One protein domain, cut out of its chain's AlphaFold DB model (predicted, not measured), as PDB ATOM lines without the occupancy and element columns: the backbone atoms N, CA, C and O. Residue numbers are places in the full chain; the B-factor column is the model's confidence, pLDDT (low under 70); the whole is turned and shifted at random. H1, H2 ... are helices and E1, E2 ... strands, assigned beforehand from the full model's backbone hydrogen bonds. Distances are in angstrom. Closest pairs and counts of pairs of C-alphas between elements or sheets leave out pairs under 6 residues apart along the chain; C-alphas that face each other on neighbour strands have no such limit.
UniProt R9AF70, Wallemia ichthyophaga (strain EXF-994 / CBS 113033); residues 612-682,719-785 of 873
ATOM      1  N   ILE A 612       7.139 -32.915 -47.037       90.06
ATOM      2  CA  ILE A 612       7.669 -33.002 -48.403       90.06
ATOM      3  C   ILE A 612       9.175 -32.738 -48.387       90.06
ATOM      4  O   ILE A 612       9.653 -31.817 -47.717       90.06
ATOM      5  N   GLU A 613       9.945 -33.538 -49.118       89.25
ATOM      6  CA  GLU A 613      11.403 -33.410 -49.150       89.25
ATOM      7  C   GLU A 613      12.005 -33.701 -50.524       89.25
ATOM      8  O   GLU A 613      11.389 -34.345 -51.368       89.25
ATOM      9  N   GLY A 614      13.196 -33.160 -50.800       85.25
ATOM     10  CA  GLY A 614      13.814 -33.297 -52.118       85.25
ATOM     11  C   GLY A 614      15.171 -32.612 -52.292       85.25
ATOM     12  O   GLY A 614      15.537 -31.658 -51.598       85.25
ATOM     13  N   LEU A 615      15.933 -33.103 -53.272       87.75
ATOM     14  CA  LEU A 615      17.286 -32.645 -53.598       87.75
ATOM     15  C   LEU A 615      17.269 -31.590 -54.717       87.75
ATOM     16  O   LEU A 615      17.318 -31.916 -55.902       87.75
ATOM     17  N   MET A 616      17.255 -30.310 -54.343       90.12
ATOM     18  CA  MET A 616      16.964 -29.191 -55.249       90.12
ATOM     19  C   MET A 616      18.091 -28.139 -55.339       90.12
ATOM     20  O   MET A 616      18.814 -27.888 -54.370       90.12
ATOM     21  N   PRO A 617      18.273 -27.461 -56.488       93.56
ATOM     22  CA  PRO A 617      19.066 -26.238 -56.559       93.56
ATOM     23  C   PRO A 617      18.398 -25.091 -55.784       93.56
ATOM     24  O   PRO A 617      17.229 -24.788 -56.009       93.56
ATOM     25  N   ARG A 618      19.164 -24.387 -54.944       95.31
ATOM     26  CA  ARG A 618      18.767 -23.147 -54.254       95.31
ATOM     27  C   ARG A 618      19.726 -22.001 -54.578       95.31
ATOM     28  O   ARG A 618      20.929 -22.217 -54.724       95.31
ATOM     29  N   LYS A 619      19.207 -20.775 -54.637       95.88
ATOM     30  CA  LYS A 619      19.958 -19.525 -54.833       95.88
ATOM     31  C   LYS A 619      19.428 -18.447 -53.892       95.88
ATOM     32  O   LYS A 619      18.249 -18.121 -53.949       95.88
ATOM     33  N   MET A 620      20.290 -17.837 -53.076       96.38
ATOM     34  CA  MET A 620      19.872 -16.699 -52.248       96.38
ATOM     35  C   MET A 620      19.596 -15.452 -53.099       96.38
ATOM     36  O   MET A 620      20.315 -15.156 -54.062       96.38
ATOM     37  N   GLU A 621      18.590 -14.682 -52.695       95.00
ATOM     38  CA  GLU A 621      18.352 -13.323 -53.187       95.00
ATOM     39  C   GLU A 621      18.696 -12.298 -52.105       95.00
ATOM     40  O   GLU A 621      19.517 -11.416 -52.358       95.00
ATOM     41  N   PHE A 622      18.162 -12.471 -50.892       95.25
ATOM     42  CA  PHE A 622      18.340 -11.556 -49.763       95.25
ATOM     43  C   PHE A 622      18.633 -12.313 -48.457       95.25
ATOM     44  O   PHE A 622      18.020 -13.343 -48.173       95.25
ATOM     45  N   THR A 623      19.567 -11.790 -47.656       92.94
ATOM     46  CA  THR A 623      19.915 -12.312 -46.315       92.94
ATOM     47  C   THR A 623      19.148 -11.588 -45.201       92.94
ATOM     48  O   THR A 623      18.975 -12.130 -44.116       92.94
ATOM     49  N   SER A 624      18.630 -10.393 -45.475       91.12
ATOM     50  CA  SER A 624      17.554  -9.748 -44.712       91.12
ATOM     51  C   SER A 624      16.728  -8.888 -45.673       91.12
ATOM     52  O   SER A 624      17.182  -8.659 -46.797       91.12
ATOM     53  N   PRO A 625      15.572  -8.329 -45.270       90.56
ATOM     54  CA  PRO A 625      14.932  -7.271 -46.048       90.56
ATOM     55  C   PRO A 625      15.949  -6.162 -46.375       90.56
ATOM     56  O   PRO A 625      16.784  -5.825 -45.532       90.56
ATOM     57  N   GLY A 626      15.946  -5.674 -47.619       90.38
ATOM     58  CA  GLY A 626      16.936  -4.724 -48.152       90.38
ATOM     59  C   GLY A 626      18.316  -5.326 -48.471       90.38
ATOM     60  O   GLY A 626      18.853  -5.085 -49.551       90.38
ATOM     61  N   ASN A 627      18.885  -6.149 -47.586       93.06
ATOM     62  CA  ASN A 627      20.248  -6.666 -47.739       93.06
ATOM     63  C   ASN A 627      20.323  -7.853 -48.708       93.06
ATOM     64  O   ASN A 627      20.077  -9.013 -48.351       93.06
ATOM     65  N   GLN A 628      20.721  -7.553 -49.944       94.12
ATOM     66  CA  GLN A 628      21.024  -8.548 -50.967       94.12
ATOM     67  C   GLN A 628      22.100  -9.535 -50.479       94.12
ATOM     68  O   GLN A 628      23.112  -9.143 -49.895       94.12
ATOM     69  N   ALA A 629      21.883 -10.829 -50.716       93.62
ATOM     70  CA  ALA A 629      22.785 -11.873 -50.240       93.62
ATOM     71  C   ALA A 629      24.168 -11.792 -50.913       93.62
ATOM     72  O   ALA A 629      24.262 -11.539 -52.114       93.62
ATOM     73  N   ARG A 630      25.243 -12.053 -50.153       92.50
ATOM     74  CA  ARG A 630      26.629 -12.021 -50.669       92.50
ATOM     75  C   ARG A 630      26.913 -13.153 -51.658       92.50
ATOM     76  O   ARG A 630      27.460 -12.912 -52.727       92.50
ATOM     77  N   ASP A 631      26.523 -14.380 -51.313       89.12
ATOM     78  CA  ASP A 631      26.581 -15.517 -52.231       89.12
ATOM     79  C   ASP A 631      25.205 -15.751 -52.859       89.12
ATOM     80  O   ASP A 631      24.249 -16.133 -52.184       89.12
ATOM     81  N   ARG A 632      25.125 -15.517 -54.171       93.69
ATOM     82  CA  ARG A 632      23.930 -15.712 -55.002       93.69
ATOM     83  C   ARG A 632      24.163 -16.787 -56.068       93.69
ATOM     84  O   ARG A 632      23.503 -16.761 -57.111       93.69
ATOM     85  N   THR A 633      25.114 -17.695 -55.858       94.00
ATOM     86  CA  THR A 633      25.301 -18.878 -56.710       94.00
ATOM     87  C   THR A 633      24.131 -19.852 -56.549       94.00
ATOM     88  O   THR A 633      23.463 -19.883 -55.515       94.00
ATOM     89  N   TRP A 634      23.852 -20.636 -57.594       94.38
ATOM     90  CA  TRP A 634      22.960 -21.791 -57.485       94.38
ATOM     91  C   TRP A 634      23.750 -22.953 -56.876       94.38
ATOM     92  O   TRP A 634      24.740 -23.389 -57.460       94.38
ATOM     93  N   ARG A 635      23.310 -23.469 -55.726       91.31
ATOM     94  CA  ARG A 635      23.918 -24.612 -55.028       91.31
ATOM     95  C   ARG A 635      22.880 -25.716 -54.846       91.31
ATOM     96  O   ARG A 635      21.744 -25.412 -54.495       91.31
ATOM     97  N   ARG A 636      23.251 -26.982 -55.060       89.12
ATOM     98  CA  ARG A 636      22.397 -28.119 -54.671       89.12
ATOM     99  C   ARG A 636      22.306 -28.157 -53.143       89.12
ATOM    100  O   ARG A 636      23.321 -28.007 -52.466       89.12
ATOM    101  N   VAL A 637      21.101 -28.338 -52.627       90.44
ATOM    102  CA  VAL A 637      20.794 -28.519 -51.206       90.44
ATOM    103  C   VAL A 637      19.700 -29.570 -51.081       90.44
ATOM    104  O   VAL A 637      18.882 -29.724 -51.986       90.44
ATOM    105  N   TYR A 638      19.687 -30.287 -49.967       89.56
ATOM    106  CA  TYR A 638      18.570 -31.157 -49.629       89.56
ATOM    107  C   TYR A 638      17.606 -30.369 -48.740       89.56
ATOM    108  O   TYR A 638      18.041 -29.719 -47.786       89.56
ATOM    109  N   VAL A 639      16.328 -30.332 -49.099       92.25
ATOM    110  CA  VAL A 639      15.312 -29.510 -48.432       92.25
ATOM    111  C   VAL A 639      14.234 -30.429 -47.888       92.25
ATOM    112  O   VAL A 639      13.715 -31.251 -48.632       92.25
ATOM    113  N   VAL A 640      13.913 -30.263 -46.606       92.19
ATOM    114  CA  VAL A 640      12.892 -31.035 -45.890       92.19
ATOM    115  C   VAL A 640      11.909 -30.055 -45.270       92.19
ATOM    116  O   VAL A 640      12.292 -29.223 -44.441       92.19
ATOM    117  N   LEU A 641      10.647 -30.145 -45.664       94.19
ATOM    118  CA  LEU A 641       9.530 -29.475 -45.017       94.19
ATOM    119  C   LEU A 641       8.822 -30.488 -44.120       94.19
ATOM    120  O   LEU A 641       8.372 -31.522 -44.597       94.19
ATOM    121  N   HIS A 642       8.722 -30.184 -42.828       92.12
ATOM    122  CA  HIS A 642       8.018 -31.015 -41.855       92.12
ATOM    123  C   HIS A 642       7.171 -30.133 -40.929       92.12
ATOM    124  O   HIS A 642       7.701 -29.356 -40.125       92.12
ATOM    125  N   GLY A 643       5.848 -30.253 -41.038       92.75
ATOM    126  CA  GLY A 643       4.881 -29.485 -40.260       92.75
ATOM    127  C   GLY A 643       4.981 -27.989 -40.554       92.75
ATOM    128  O   GLY A 643       4.564 -27.528 -41.610       92.75
ATOM    129  N   THR A 644       5.538 -27.221 -39.618       94.12
ATOM    130  CA  THR A 644       5.680 -25.752 -39.690       94.12
ATOM    131  C   THR A 644       7.125 -25.288 -39.931       94.12
ATOM    132  O   THR A 644       7.405 -24.085 -39.924       94.12
ATOM    133  N   VAL A 645       8.056 -26.229 -40.137       94.00
ATOM    134  CA  VAL A 645       9.505 -25.983 -40.189       94.00
ATOM    135  C   VAL A 645      10.092 -26.431 -41.524       94.00
ATOM    136  O   VAL A 645       9.945 -27.586 -41.920       94.00
ATOM    137  N   LEU A 646      10.856 -25.539 -42.161       95.12
ATOM    138  CA  LEU A 646      11.683 -25.867 -43.323       95.12
ATOM    139  C   LEU A 646      13.151 -26.021 -42.893       95.12
ATOM    140  O   LEU A 646      13.776 -25.077 -42.398       95.12
ATOM    141  N   LYS A 647      13.713 -27.214 -43.090       93.12
ATOM    142  CA  LYS A 647      15.123 -27.546 -42.851       93.12
ATOM    143  C   LYS A 647      15.855 -27.572 -44.197       93.12
ATOM    144  O   LYS A 647      15.364 -28.153 -45.161       93.12
ATOM    145  N   ILE A 648      17.033 -26.953 -44.275       92.44
ATOM    146  CA  ILE A 648      17.882 -26.988 -45.474       92.44
ATOM    147  C   ILE A 648      19.242 -27.558 -45.101       92.44
ATOM    148  O   ILE A 648      19.973 -26.965 -44.307       92.44
ATOM    149  N   TYR A 649      19.588 -28.682 -45.714       89.56
ATOM    150  CA  TYR A 649      20.817 -29.432 -45.510       89.56
ATOM    151  C   TYR A 649      21.773 -29.278 -46.697       89.56
ATOM    152  O   TYR A 649      21.394 -28.982 -47.836       89.56
ATOM    153  N   LYS A 650      23.055 -29.490 -46.422       87.44
ATOM    154  CA  LYS A 650      24.126 -29.537 -47.412       87.44
ATOM    155  C   LYS A 650      23.998 -30.819 -48.234       87.44
ATOM    156  O   LYS A 650      24.046 -31.904 -47.671       87.44
ATOM    157  N   ALA A 651      23.875 -30.687 -49.553       77.94
ATOM    158  CA  ALA A 651      24.066 -31.817 -50.454       77.94
ATOM    159  C   ALA A 651      25.574 -32.071 -50.594       77.94
ATOM    160  O   ALA A 651      26.275 -31.266 -51.218       77.94
ATOM    161  N   ASP A 652      26.076 -33.139 -49.980       68.19
ATOM    162  CA  ASP A 652      27.446 -33.597 -50.180       68.19
ATOM    163  C   ASP A 652      27.534 -34.557 -51.380       68.19
ATOM    164  O   ASP A 652      26.605 -34.726 -52.177       68.19
ATOM    165  N   LYS A 653      28.752 -35.024 -51.658       47.34
ATOM    166  CA  LYS A 653      29.190 -35.327 -53.031       47.34
ATOM    167  C   LYS A 653      28.830 -36.731 -53.533       47.34
ATOM    168  O   LYS A 653      29.338 -37.127 -54.577       47.34
ATOM    169  N   TRP A 654      27.977 -37.458 -52.812       42.78
ATOM    170  CA  TRP A 654      27.581 -38.839 -53.130       42.78
ATOM    171  C   TRP A 654      26.077 -39.117 -52.921       42.78
ATOM    172  O   TRP A 654      25.587 -40.212 -53.187       42.78
ATOM    173  N   ASP A 655      25.315 -38.130 -52.441       49.78
ATOM    174  CA  ASP A 655      24.086 -38.390 -51.678       49.78
ATOM    175  C   ASP A 655      22.809 -38.555 -52.519       49.78
ATOM    176  O   ASP A 655      21.726 -38.160 -52.100       49.78
ATOM    177  N   HIS A 656      22.901 -39.191 -53.691       44.34
ATOM    178  CA  HIS A 656      21.712 -39.740 -54.356       44.34
ATOM    179  C   HIS A 656      21.210 -40.981 -53.604       44.34
ATOM    180  O   HIS A 656      20.055 -41.024 -53.201       44.34
ATOM    181  N   GLY A 657      22.103 -41.929 -53.295       45.00
ATOM    182  CA  GLY A 657      21.767 -43.129 -52.515       45.00
ATOM    183  C   GLY A 657      21.556 -42.894 -51.012       45.00
ATOM    184  O   GLY A 657      21.109 -43.798 -50.319       45.00
ATOM    185  N   ARG A 658      21.873 -41.696 -50.492       49.00
ATOM    186  CA  ARG A 658      21.612 -41.312 -49.089       49.00
ATOM    187  C   ARG A 658      20.392 -40.407 -48.909       49.00
ATOM    188  O   ARG A 658      19.862 -40.361 -47.809       49.00
ATOM    189  N   ALA A 659      19.898 -39.757 -49.967       46.50
ATOM    190  CA  ALA A 659      18.610 -39.060 -49.927       46.50
ATOM    191  C   ALA A 659      17.415 -40.024 -49.772       46.50
ATOM    192  O   ALA A 659      16.376 -39.611 -49.281       46.50
ATOM    193  N   LEU A 660      17.588 -41.303 -50.137       42.03
ATOM    194  CA  LEU A 660      16.633 -42.396 -49.887       42.03
ATOM    195  C   LEU A 660      16.758 -43.010 -48.476       42.03
ATOM    196  O   LEU A 660      15.965 -43.866 -48.103       42.03
ATOM    197  N   LEU A 661      17.746 -42.576 -47.685       43.31
ATOM    198  CA  LEU A 661      17.873 -42.883 -46.254       43.31
ATOM    199  C   LEU A 661      17.395 -41.697 -45.398       43.31
ATOM    200  O   LEU A 661      17.832 -41.527 -44.261       43.31
ATOM    201  N   SER A 662      16.505 -40.857 -45.931       46.69
ATOM    202  CA  SER A 662      15.881 -39.768 -45.175       46.69
ATOM    203  C   SER A 662      15.049 -40.276 -43.995       46.69
ATOM    204  O   SER A 662      15.036 -39.642 -42.942       46.69
ATOM    205  N   SER A 663      14.503 -41.490 -44.105       42.16
ATOM    206  CA  SER A 663      13.909 -42.265 -43.006       42.16
ATOM    207  C   SER A 663      14.868 -42.544 -41.832       42.16
ATOM    208  O   SER A 663      14.399 -42.805 -40.731       42.16
ATOM    209  N   GLU A 664      16.196 -42.481 -42.025       42.94
ATOM    210  CA  GLU A 664      17.208 -42.552 -40.948       42.94
ATOM    211  C   GLU A 664      17.639 -41.155 -40.430       42.94
ATOM    212  O   GLU A 664      18.539 -41.040 -39.591       42.94
ATOM    213  N   ILE A 665      17.028 -40.058 -40.895       47.06
ATOM    214  CA  ILE A 665      17.202 -38.735 -40.281       47.06
ATOM    215  C   ILE A 665      16.284 -38.685 -39.052       47.06
ATOM    216  O   ILE A 665      15.148 -38.235 -39.155       47.06
ATOM    217  N   ASN A 666      16.823 -39.156 -37.915       43.41
ATOM    218  CA  ASN A 666      16.261 -39.418 -36.565       43.41
ATOM    219  C   ASN A 666      15.242 -38.431 -35.909       43.41
ATOM    220  O   ASN A 666      15.017 -38.512 -34.704       43.41
ATOM    221  N   ASP A 667      14.612 -37.518 -36.647       44.12
ATOM    222  CA  ASP A 667      13.474 -36.698 -36.209       44.12
ATOM    223  C   ASP A 667      12.101 -37.314 -36.590       44.12
ATOM    224  O   ASP A 667      11.072 -36.757 -36.209       44.12
ATOM    225  N   LEU A 668      12.066 -38.408 -37.367       41.44
ATOM    226  CA  LEU A 668      10.846 -39.101 -37.815       41.44
ATOM    227  C   LEU A 668      10.679 -40.447 -37.099       41.44
ATOM    228  O   LEU A 668      11.662 -41.153 -36.872       41.44
ATOM    229  N   ASN A 669       9.440 -40.822 -36.773       42.03
ATOM    230  CA  ASN A 669       9.137 -42.148 -36.232       42.03
ATOM    231  C   ASN A 669       8.809 -43.130 -37.375       42.03
ATOM    232  O   ASN A 669       8.463 -42.719 -38.481       42.03
ATOM    233  N   GLU A 670       8.836 -44.439 -37.114       42.88
ATOM    234  CA  GLU A 670       8.578 -45.486 -38.124       42.88
ATOM    235  C   GLU A 670       7.189 -45.348 -38.798       42.88
ATOM    236  O   GLU A 670       6.985 -45.778 -39.930       42.88
ATOM    237  N   ALA A 671       6.239 -44.676 -38.133       40.16
ATOM    238  CA  ALA A 671       4.904 -44.367 -38.654       40.16
ATOM    239  C   ALA A 671       4.826 -43.127 -39.579       40.16
ATOM    240  O   ALA A 671       3.819 -42.959 -40.269       40.16
ATOM    241  N   ASP A 672       5.847 -42.263 -39.614       43.78
ATOM    242  CA  ASP A 672       5.888 -41.079 -40.489       43.78
ATOM    243  C   ASP A 672       6.371 -41.408 -41.910       43.78
ATOM    244  O   ASP A 672       6.049 -40.680 -42.849       43.78
ATOM    245  N   VAL A 673       7.099 -42.517 -42.089       47.78
ATOM    246  CA  VAL A 673       7.706 -42.927 -43.373       47.78
ATOM    247  C   VAL A 673       6.647 -43.114 -44.472       47.78
ATOM    248  O   VAL A 673       6.844 -42.703 -45.609       47.78
ATOM    249  N   GLU A 674       5.469 -43.634 -44.116       42.19
ATOM    250  CA  GLU A 674       4.300 -43.779 -45.004       42.19
ATOM    251  C   GLU A 674       3.588 -42.436 -45.312       42.19
ATOM    252  O   GLU A 674       2.515 -42.395 -45.909       42.19
ATOM    253  N   SER A 675       4.116 -41.311 -44.830       43.53
ATOM    254  CA  SER A 675       3.605 -39.957 -45.087       43.53
ATOM    255  C   SER A 675       4.652 -39.035 -45.714       43.53
ATOM    256  O   SER A 675       4.353 -37.868 -45.974       43.53
ATOM    257  N   ALA A 676       5.869 -39.531 -45.954       45.84
ATOM    258  CA  ALA A 676       6.941 -38.763 -46.561       45.84
ATOM    259  C   ALA A 676       6.748 -38.693 -48.083       45.84
ATOM    260  O   ALA A 676       7.097 -39.623 -48.810       45.84
ATOM    261  N   TYR A 677       6.206 -37.577 -48.587       51.19
ATOM    262  CA  TYR A 677       6.221 -37.308 -50.026       51.19
ATOM    263  C   TYR A 677       7.635 -36.885 -50.451       51.19
ATOM    264  O   TYR A 677       7.978 -35.701 -50.524       51.19
ATOM    265  N   VAL A 678       8.488 -37.885 -50.668       54.03
ATOM    266  CA  VAL A 678       9.834 -37.698 -51.204       54.03
ATOM    267  C   VAL A 678       9.707 -37.383 -52.691       54.03
ATOM    268  O   VAL A 678       9.317 -38.236 -53.486       54.03
ATOM    269  N   HIS A 679      10.088 -36.172 -53.095       47.56
ATOM    270  CA  HIS A 679      10.382 -35.911 -54.497       47.56
ATOM    271  C   HIS A 679      11.687 -36.610 -54.860       47.56
ATOM    272  O   HIS A 679      12.783 -36.046 -54.728       47.56
ATOM    273  N   GLU A 680      11.555 -37.840 -55.347       46.50
ATOM    274  CA  GLU A 680      12.638 -38.513 -56.042       46.50
ATOM    275  C   GLU A 680      13.152 -37.621 -57.189       46.50
ATOM    276  O   GLU A 680      12.366 -36.958 -57.881       46.50
ATOM    277  N   PRO A 681      14.476 -37.576 -57.431       43.31
ATOM    278  CA  PRO A 681      14.955 -37.177 -58.745       43.31
ATOM    279  C   PRO A 681      14.377 -38.152 -59.787       43.31
ATOM    280  O   PRO A 681      14.100 -39.303 -59.452       43.31
ATOM    281  N   PRO A 682      14.221 -37.741 -61.054       42.44
ATOM    282  CA  PRO A 682      13.751 -38.664 -62.078       42.44
ATOM    283  C   PRO A 682      14.677 -39.890 -62.201       42.44
ATOM    284  O   PRO A 682      15.871 -39.788 -61.880       42.44
ATOM    285  N   PRO A 719      23.531 -35.555 -42.118       69.06
ATOM    286  CA  PRO A 719      23.366 -34.505 -43.112       69.06
ATOM    287  C   PRO A 719      23.587 -33.139 -42.455       69.06
ATOM    288  O   PRO A 719      22.934 -32.777 -41.477       69.06
ATOM    289  N   THR A 720      24.545 -32.368 -42.974       82.94
ATOM    290  CA  THR A 720      24.937 -31.098 -42.349       82.94
ATOM    291  C   THR A 720      23.839 -30.058 -42.557       82.94
ATOM    292  O   THR A 720      23.693 -29.511 -43.653       82.94
ATOM    293  N   LEU A 721      23.066 -29.775 -41.507       87.31
ATOM    294  CA  LEU A 721      22.038 -28.736 -41.504       87.31
ATOM    295  C   LEU A 721      22.686 -27.361 -41.742       87.31
ATOM    296  O   LEU A 721      23.522 -26.912 -40.963       87.31
ATOM    297  N   LEU A 722      22.298 -26.689 -42.827       89.12
ATOM    298  CA  LEU A 722      22.793 -25.357 -43.186       89.12
ATOM    299  C   LEU A 722      21.947 -24.248 -42.560       89.12
ATOM    300  O   LEU A 722      22.497 -23.258 -42.082       89.12
ATOM    301  N   ARG A 723      20.612 -24.372 -42.611       90.69
ATOM    302  CA  ARG A 723      19.651 -23.400 -42.058       90.69
ATOM    303  C   ARG A 723      18.365 -24.118 -41.621       90.69
ATOM    304  O   ARG A 723      17.950 -25.086 -42.258       90.69
ATOM    305  N   LYS A 724      17.722 -23.600 -40.574       93.25
ATOM    306  CA  LYS A 724      16.374 -23.966 -40.108       93.25
ATOM    307  C   LYS A 724      15.508 -22.707 -40.149       93.25
ATOM    308  O   LYS A 724      15.976 -21.638 -39.751       93.25
ATOM    309  N   TYR A 725      14.280 -22.835 -40.636       95.56
ATOM    310  CA  TYR A 725      13.355 -21.722 -40.839       95.56
ATOM    311  C   TYR A 725      11.971 -22.041 -40.266       95.56
ATOM    312  O   TYR A 725      11.516 -23.183 -40.348       95.56
ATOM    313  N   SER A 726      11.302 -21.021 -39.728       95.06
ATOM    314  CA  SER A 726       9.874 -21.060 -39.403       95.06
ATOM    315  C   SER A 726       9.069 -20.602 -40.617       95.06
ATOM    316  O   SER A 726       9.466 -19.656 -41.308       95.06
ATOM    317  N   LEU A 727       7.931 -21.251 -40.867       95.25
ATOM    318  CA  LEU A 727       6.985 -20.830 -41.905       95.25
ATOM    319  C   LEU A 727       5.917 -19.843 -41.408       95.25
ATOM    320  O   LEU A 727       5.054 -19.436 -42.182       95.25
ATOM    321  N   GLN A 728       6.032 -19.371 -40.162       93.56
ATOM    322  CA  GLN A 728       5.233 -18.255 -39.654       93.56
ATOM    323  C   GLN A 728       5.376 -17.020 -40.543       93.56
ATOM    324  O   GLN A 728       6.468 -16.473 -40.723       93.56
ATOM    325  N   ASN A 729       4.242 -16.586 -41.097       91.75
ATOM    326  CA  ASN A 729       4.139 -15.469 -42.033       91.75
ATOM    327  C   ASN A 729       5.107 -15.591 -43.227       91.75
ATOM    328  O   ASN A 729       5.634 -14.578 -43.703       91.75
ATOM    329  N   ALA A 730       5.377 -16.817 -43.688       94.50
ATOM    330  CA  ALA A 730       6.137 -17.073 -44.902       94.50
ATOM    331  C   ALA A 730       5.329 -16.745 -46.167       94.50
ATOM    332  O   ALA A 730       4.102 -16.790 -46.196       94.50
ATOM    333  N   GLU A 731       6.047 -16.416 -47.232       94.62
ATOM    334  CA  GLU A 731       5.520 -16.088 -48.551       94.62
ATOM    335  C   GLU A 731       6.159 -17.063 -49.553       94.62
ATOM    336  O   GLU A 731       7.388 -17.150 -49.642       94.62
ATOM    337  N   SER A 732       5.345 -17.815 -50.299       95.94
ATOM    338  CA  SER A 732       5.810 -18.752 -51.331       95.94
ATOM    339  C   SER A 732       4.968 -18.642 -52.602       95.94
ATOM    340  O   SER A 732       3.751 -18.457 -52.543       95.94
ATOM    341  N   GLY A 733       5.623 -18.732 -53.762       96.19
ATOM    342  CA  GLY A 733       4.955 -18.653 -55.060       96.19
ATOM    343  C   GLY A 733       5.916 -18.744 -56.246       96.19
ATOM    344  O   GLY A 733       7.138 -18.741 -56.085       96.19
ATOM    345  N   LEU A 734       5.361 -18.825 -57.456       96.12
ATOM    346  CA  LEU A 734       6.130 -18.919 -58.698       96.12
ATOM    347  C   LEU A 734       6.985 -17.658 -58.927       96.12
ATOM    348  O   LEU A 734       6.478 -16.537 -58.897       96.12
ATOM    349  N   ALA A 735       8.274 -17.832 -59.218       96.62
ATOM    350  CA  ALA A 735       9.178 -16.736 -59.568       96.62
ATOM    351  C   ALA A 735       9.022 -16.350 -61.053       96.62
ATOM    352  O   ALA A 735       9.919 -16.587 -61.861       96.62
ATOM    353  N   ALA A 736       7.865 -15.797 -61.427       93.25
ATOM    354  CA  ALA A 736       7.503 -15.505 -62.822       93.25
ATOM    355  C   ALA A 736       8.460 -14.520 -63.534       93.25
ATOM    356  O   ALA A 736       8.632 -14.583 -64.749       93.25
ATOM    357  N   ASP A 737       9.135 -13.649 -62.782       94.88
ATOM    358  CA  ASP A 737      10.212 -12.764 -63.246       94.88
ATOM    359  C   ASP A 737      11.533 -13.503 -63.549       94.88
ATOM    360  O   ASP A 737      12.394 -12.992 -64.273       94.88
ATOM    361  N   TYR A 738      11.728 -14.715 -63.019       95.50
ATOM    362  CA  TYR A 738      12.985 -15.453 -63.115       95.50
ATOM    363  C   TYR A 738      13.084 -16.315 -64.384       95.50
ATOM    364  O   TYR A 738      13.256 -17.530 -64.344       95.50
ATOM    365  N   VAL A 739      13.091 -15.674 -65.552       94.31
ATOM    366  CA  VAL A 739      13.146 -16.353 -66.867       94.31
ATOM    367  C   VAL A 739      14.415 -17.188 -67.137       94.31
ATOM    368  O   VAL A 739      14.501 -17.876 -68.150       94.31
ATOM    369  N   LYS A 740      15.432 -17.149 -66.260       94.56
ATOM    370  CA  LYS A 740      16.730 -17.829 -66.474       94.56
ATOM    371  C   LYS A 740      16.716 -19.332 -66.182       94.56
ATOM    372  O   LYS A 740      17.675 -20.013 -66.545       94.56
ATOM    373  N   ARG A 741      15.688 -19.846 -65.503       94.50
ATOM    374  CA  ARG A 741      15.435 -21.281 -65.301       94.50
ATOM    375  C   ARG A 741      13.928 -21.507 -65.211       94.50
ATOM    376  O   ARG A 741      13.230 -20.684 -64.633       94.50
ATOM    377  N   ARG A 742      13.445 -22.629 -65.744       93.94
ATOM    378  CA  ARG A 742      12.060 -23.079 -65.532       93.94
ATOM    379  C   ARG A 742      11.893 -23.633 -64.114       93.94
ATOM    380  O   ARG A 742      12.885 -23.962 -63.462       93.94
ATOM    381  N   ASN A 743      10.641 -23.766 -63.685       94.75
ATOM    382  CA  ASN A 743      10.235 -24.477 -62.470       94.75
ATOM    383  C   ASN A 743      10.837 -23.875 -61.181       94.75
ATOM    384  O   ASN A 743      11.278 -24.590 -60.283       94.75
ATOM    385  N   VAL A 744      10.897 -22.538 -61.105       97.25
ATOM    386  CA  VAL A 744      11.488 -21.807 -59.972       97.25
ATOM    387  C   VAL A 744      10.413 -21.223 -59.058       97.25
ATOM    388  O   VAL A 744       9.587 -20.415 -59.480       97.25
ATOM    389  N   ILE A 745      10.485 -21.581 -57.779       97.69
ATOM    390  CA  ILE A 745       9.667 -21.033 -56.695       97.69
ATOM    391  C   ILE A 745      10.513 -19.992 -55.954       97.69
ATOM    392  O   ILE A 745      11.677 -20.244 -55.623       97.69
ATOM    393  N   ARG A 746       9.933 -18.827 -55.662       97.56
ATOM    394  CA  ARG A 746      10.484 -17.868 -54.700       97.56
ATOM    395  C   ARG A 746       9.887 -18.156 -53.329       97.56
ATOM    396  O   ARG A 746       8.672 -18.264 -53.192       97.56
ATOM    397  N   VAL A 747      10.748 -18.247 -52.320       96.75
ATOM    398  CA  VAL A 747      10.360 -18.464 -50.923       96.75
ATOM    399  C   VAL A 747      10.999 -17.379 -50.059       96.75
ATOM    400  O   VAL A 747      12.200 -17.109 -50.162       96.75
ATOM    401  N   ARG A 748      10.191 -16.747 -49.210       96.31
ATOM    402  CA  ARG A 748      10.604 -15.711 -48.259       96.31
ATOM    403  C   ARG A 748      10.012 -16.032 -46.895       96.31
ATOM    404  O   ARG A 748       8.800 -16.128 -46.753       96.31
ATOM    405  N   LEU A 749      10.860 -16.243 -45.898       95.44
ATOM    406  CA  LEU A 749      10.466 -16.897 -44.647       95.44
ATOM    407  C   LEU A 749      11.368 -16.492 -43.478       95.44
ATOM    408  O   LEU A 749      12.440 -15.913 -43.675       95.44
ATOM    409  N   LEU A 750      10.919 -16.766 -42.252       93.81
ATOM    410  CA  LEU A 750      11.607 -16.333 -41.042       93.81
ATOM    411  C   LEU A 750      12.731 -17.309 -40.671       93.81
ATOM    412  O   LEU A 750      12.519 -18.510 -40.507       93.81
ATOM    413  N   SER A 751      13.946 -16.788 -40.534       91.06
ATOM    414  CA  SER A 751      15.094 -17.557 -40.052       91.06
ATOM    415  C   SER A 751      15.140 -17.662 -38.528       91.06
ATOM    416  O   SER A 751      14.551 -16.850 -37.816       91.06
ATOM    417  N   ASP A 752      15.918 -18.634 -38.050       85.12
ATOM    418  CA  ASP A 752      16.428 -18.769 -36.675       85.12
ATOM    419  C   ASP A 752      16.773 -17.451 -35.954       85.12
ATOM    420  O   ASP A 752      16.637 -17.358 -34.739       85.12
ATOM    421  N   LYS A 753      17.211 -16.428 -36.694       86.75
ATOM    422  CA  LYS A 753      17.651 -15.122 -36.179       86.75
ATOM    423  C   LYS A 753      16.551 -14.053 -36.165       86.75
ATOM    424  O   LYS A 753      16.863 -12.875 -36.034       86.75
ATOM    425  N   GLY A 754      15.286 -14.425 -36.377       87.31
ATOM    426  CA  GLY A 754      14.164 -13.481 -36.485       87.31
ATOM    427  C   GLY A 754      14.181 -12.629 -37.762       87.31
ATOM    428  O   GLY A 754      13.445 -11.654 -37.877       87.31
ATOM    429  N   VAL A 755      15.018 -12.982 -38.743       91.31
ATOM    430  CA  VAL A 755      15.204 -12.220 -39.987       91.31
ATOM    431  C   VAL A 755      14.499 -12.924 -41.144       91.31
ATOM    432  O   VAL A 755      14.728 -14.116 -41.359       91.31
ATOM    433  N   LYS A 756      13.688 -12.193 -41.927       92.62
ATOM    434  CA  LYS A 756      13.131 -12.704 -43.193       92.62
ATOM    435  C   LYS A 756      14.228 -12.828 -44.259       92.62
ATOM    436  O   LYS A 756      14.660 -11.824 -44.827       92.62
ATOM    437  N   GLU A 757      14.659 -14.055 -44.541       95.38
ATOM    438  CA  GLU A 757      15.512 -14.377 -45.693       95.38
ATOM    439  C   GLU A 757      14.648 -14.601 -46.944       95.38
ATOM    440  O   GLU A 757      13.476 -14.964 -46.838       95.38
ATOM    441  N   GLN A 758      15.226 -14.414 -48.137       96.06
ATOM    442  CA  GLN A 758      14.565 -14.704 -49.414       96.06
ATOM    443  C   GLN A 758      15.503 -15.459 -50.354       96.06
ATOM    444  O   GLN A 758      16.650 -15.053 -50.580       96.06
ATOM    445  N   PHE A 759      15.000 -16.542 -50.939       96.88
ATOM    446  CA  PHE A 759      15.728 -17.354 -51.902       96.88
ATOM    447  C   PHE A 759      14.812 -17.941 -52.977       96.88
ATOM    448  O   PHE A 759      13.597 -18.035 -52.826       96.88
ATOM    449  N   LEU A 760      15.439 -18.356 -54.071       97.44
ATOM    450  CA  LEU A 760      14.834 -19.156 -55.123       97.44
ATOM    451  C   LEU A 760      15.196 -20.626 -54.902       97.44
ATOM    452  O   LEU A 760      16.358 -20.931 -54.612       97.44
ATOM    453  N   ILE A 761      14.235 -21.522 -55.095       96.31
ATOM    454  CA  ILE A 761      14.455 -22.962 -55.274       96.31
ATOM    455  C   ILE A 761      13.980 -23.374 -56.662       96.31
ATOM    456  O   ILE A 761      13.033 -22.799 -57.193       96.31
ATOM    457  N   GLN A 762      14.652 -24.350 -57.262       95.25
ATOM    458  CA  GLN A 762      14.236 -24.949 -58.523       95.25
ATOM    459  C   GLN A 762      13.671 -26.345 -58.247       95.25
ATOM    460  O   GLN A 762      14.416 -27.235 -57.838       95.25
ATOM    461  N   ALA A 763      12.372 -26.520 -58.478       93.44
ATOM    462  CA  ALA A 763      11.721 -27.824 -58.480       93.44
ATOM    463  C   ALA A 763      12.076 -28.600 -59.764       93.44
ATOM    464  O   ALA A 763      12.597 -28.019 -60.722       93.44
ATOM    465  N   TYR A 764      11.820 -29.911 -59.787       89.19
ATOM    466  CA  TYR A 764      12.127 -30.733 -60.957       89.19
ATOM    467  C   TYR A 764      11.162 -30.450 -62.117       89.19
ATOM    468  O   TYR A 764      11.577 -29.871 -63.123       89.19
ATOM    469  N   ASP A 765       9.878 -30.776 -61.951       90.38
ATOM    470  CA  ASP A 765       8.825 -30.559 -62.948       90.38
ATOM    471  C   ASP A 765       7.826 -29.458 -62.521       90.38
ATOM    472  O   ASP A 765       7.816 -29.022 -61.370       90.38
ATOM    473  N   GLN A 766       6.980 -28.996 -63.447       92.62
ATOM    474  CA  GLN A 766       5.856 -28.098 -63.178       92.62
ATOM    475  C   GLN A 766       4.822 -28.708 -62.214       92.62
ATOM    476  O   GLN A 766       4.201 -27.958 -61.463       92.62
ATOM    477  N   SER A 767       4.673 -30.035 -62.180       93.25
ATOM    478  CA  SER A 767       3.884 -30.732 -61.153       93.25
ATOM    479  C   SER A 767       4.507 -30.494 -59.770       93.25
ATOM    480  O   SER A 767       3.885 -29.882 -58.908       93.25
ATOM    481  N   SER A 768       5.813 -30.758 -59.641       91.62
ATOM    482  CA  SER A 768       6.598 -30.499 -58.422       91.62
ATOM    483  C   SER A 768       6.589 -29.031 -57.974       91.62
ATOM    484  O   SER A 768       6.783 -28.740 -56.798       91.62
ATOM    485  N   VAL A 769       6.389 -28.074 -58.890       95.38
ATOM    486  CA  VAL A 769       6.198 -26.659 -58.524       95.38
ATOM    487  C   VAL A 769       4.895 -26.459 -57.749       95.38
ATOM    488  O   VAL A 769       4.879 -25.666 -56.811       95.38
ATOM    489  N   ILE A 770       3.823 -27.150 -58.140       95.56
ATOM    490  CA  ILE A 770       2.522 -27.094 -57.467       95.56
ATOM    491  C   ILE A 770       2.645 -27.776 -56.104       95.56
ATOM    492  O   ILE A 770       2.379 -27.119 -55.103       95.56
ATOM    493  N   ASP A 771       3.166 -29.006 -56.061       94.81
ATOM    494  CA  ASP A 771       3.325 -29.806 -54.836       94.81
ATOM    495  C   ASP A 771       4.086 -29.036 -53.735       94.81
ATOM    496  O   ASP A 771       3.629 -28.911 -52.596       94.81
ATOM    497  N   TRP A 772       5.228 -28.423 -54.085       95.62
ATOM    498  CA  TRP A 772       6.013 -27.612 -53.148       95.62
ATOM    499  C   TRP A 772       5.338 -26.295 -52.749       95.62
ATOM    500  O   TRP A 772       5.524 -25.853 -51.613       95.62
ATOM    501  N   ILE A 773       4.585 -25.640 -53.641       96.19
ATOM    502  CA  ILE A 773       3.846 -24.414 -53.295       96.19
ATOM    503  C   ILE A 773       2.668 -24.749 -52.376       96.19
ATOM    504  O   ILE A 773       2.495 -24.072 -51.364       96.19
ATOM    505  N   GLU A 774       1.898 -25.795 -52.677       95.31
ATOM    506  CA  GLU A 774       0.766 -26.236 -51.862       95.31
ATOM    507  C   GLU A 774       1.227 -26.649 -50.462       95.31
ATOM    508  O   GLU A 774       0.706 -26.128 -49.477       95.31
ATOM    509  N   ALA A 775       2.274 -27.473 -50.353       94.69
ATOM    510  CA  ALA A 775       2.833 -27.861 -49.061       94.69
ATOM    511  C   ALA A 775       3.361 -26.654 -48.261       94.69
ATOM    512  O   ALA A 775       3.035 -26.509 -47.082       94.69
ATOM    513  N   LEU A 776       4.113 -25.732 -48.886       96.00
ATOM    514  CA  LEU A 776       4.591 -24.512 -48.216       96.00
ATOM    515  C   LEU A 776       3.436 -23.613 -47.745       96.00
ATOM    516  O   LEU A 776       3.517 -23.034 -46.658       96.00
ATOM    517  N   GLN A 777       2.363 -23.486 -48.530       94.75
ATOM    518  CA  GLN A 777       1.186 -22.692 -48.169       94.75
ATOM    519  C   GLN A 777       0.352 -23.371 -47.075       94.75
ATOM    520  O   GLN A 777      -0.029 -22.705 -46.112       94.75
ATOM    521  N   ALA A 778       0.146 -24.687 -47.145       93.69
ATOM    522  CA  ALA A 778      -0.507 -25.470 -46.099       93.69
ATOM    523  C   ALA A 778       0.250 -25.351 -44.763       93.69
ATOM    524  O   ALA A 778      -0.349 -24.986 -43.748       93.69
ATOM    525  N   SER A 779       1.575 -25.539 -44.774       94.94
ATOM    526  CA  SER A 779       2.440 -25.332 -43.609       94.94
ATOM    527  C   SER A 779       2.365 -23.909 -43.057       94.94
ATOM    528  O   SER A 779       2.314 -23.725 -41.842       94.94
ATOM    529  N   THR A 780       2.325 -22.896 -43.929       94.38
ATOM    530  CA  THR A 780       2.171 -21.489 -43.524       94.38
ATOM    531  C   THR A 780       0.829 -21.277 -42.816       94.38
ATOM    532  O   THR A 780       0.805 -20.739 -41.707       94.38
ATOM    533  N   ASN A 781      -0.271 -21.783 -43.382       91.56
ATOM    534  CA  ASN A 781      -1.619 -21.675 -42.816       91.56
ATOM    535  C   ASN A 781      -1.753 -22.331 -41.427       91.56
ATOM    536  O   ASN A 781      -2.554 -21.872 -40.612       91.56
ATOM    537  N   VAL A 782      -0.963 -23.373 -41.130       91.81
ATOM    538  CA  VAL A 782      -0.951 -24.040 -39.812       91.81
ATOM    539  C   VAL A 782       0.177 -23.588 -38.872       91.81
ATOM    540  O   VAL A 782       0.296 -24.133 -37.776       91.81
ATOM    541  N   SER A 783       0.988 -22.598 -39.262       92.81
ATOM    542  CA  SER A 783       2.148 -22.129 -38.478       92.81
ATOM    543  C   SER A 783       1.855 -21.000 -37.483       92.81
ATOM    544  O   SER A 783       2.573 -20.853 -36.495       92.81
ATOM    545  N   VAL A 784       0.815 -20.207 -37.742       90.25
ATOM    546  CA  VAL A 784       0.333 -19.124 -36.868       90.25
ATOM    547  C   VAL A 784      -0.522 -19.718 -35.741       90.25
ATOM    548  O   VAL A 784      -1.142 -20.765 -35.934       90.25
ATOM    549  N   ASP A 785      -0.586 -19.082 -34.574       89.88
ATOM    550  CA  ASP A 785      -1.413 -19.545 -33.449       89.88
ATOM    551  C   ASP A 785      -2.909 -19.545 -33.802       89.88
ATOM    552  O   ASP A 785      -3.352 -18.764 -34.645       89.88
TER     553      ASP A 785
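Overview. This is residues 612 to 682 and 719 to 785 of the 873 residues of a protein of Wallemia ichthyophaga (strain EXF-994 / CBS 113033) (UniProt R9AF70). A closed barrel of six antiparallel strands has one long helix, H2, packed across one of its open ends, where the sheet curls round it. A long, low-confidence stretch between E3 and the cut holds the short H1 and E4 and lies outside the barrel wall, with E4 paired onto E1. The printed part has 138 residues, with elements in the order E1 E2 E3 H1 E4 E5 E6 E7 H2, of mixed class. It is compact, with a radius of gyration of the C-alphas of 14.4 A and spans of 42 by 36 by 28 A.

Arrangement. E1, residues 612 to 622, bends by 90 degrees at residue 615. It forms a hairpin with E2, residues 635 to 642, with N 614 and O 639 2.9 A apart. E2 forms a hairpin with E3, residues 645 to 650, with N 640 and O 647 at 2.9 A; E1 E2 E3 are a meander, each strand the antiparallel neighbour of the one before. H1, residues 656 to 659, is on the barrel, outside it and over E1, at a height of 9.3 A over a local plane that only just has enough C-alphas, 6; the closest C-alphas, of Leu 615 and Ala 659, are 7.5 A apart. E4, residues 677 to 679, is parallel to E1, with N 679 and O 613 at 2.8 A. E5, residues 721 to 734, is antiparallel to E3, with N 646 and O 725 at 3.0 A, and bends by 102 degrees at residue 729. E5 E6 E7 are a second meander: E6, residues 744 to 751, has N 748 and O 731 at 2.9 A, and E7, residues 756 to 762, has N 759 and O 747 at 3.0 A. E7 and E1, antiparallel, close the ring, with N 760 and O 619 at 2.8 A. H2, residues 766 to 781, is on the barrel, outside it, at a height of 6.6 A; its closest C-alphas to E5, of Thr 780 and Leu 727, are 5.1 A apart. In H2 every O i to N i+4 pair is within hydrogen-bond range; H1 is too short for one. H1 and H2 are apart.

Along the chain. E1 begins at C-alpha 612 (7.669, -33.002, -48.403) and is 24.0 A long. E2 measures 21.6 A, E3 16.7 A, E5 25.4 A, E6 20.7 A and E7 19.7 A. H2 measures 22.6 A and ends at C-alpha 781 (-1.619, -21.675, -42.816).

Size, cuts and confidence. The C-alphas of Gly 626 and Glu 670, 42.8 A apart, are the two farthest apart. Residues 683 to 718 are not printed, and C-alphas 682 and 719 are 21.7 A apart across the cut. The links E1 to E2 and H1 to E4 are long. The mean pLDDT of the printed part is 82.2; residues 652 to 682 and residue 719 are under 70.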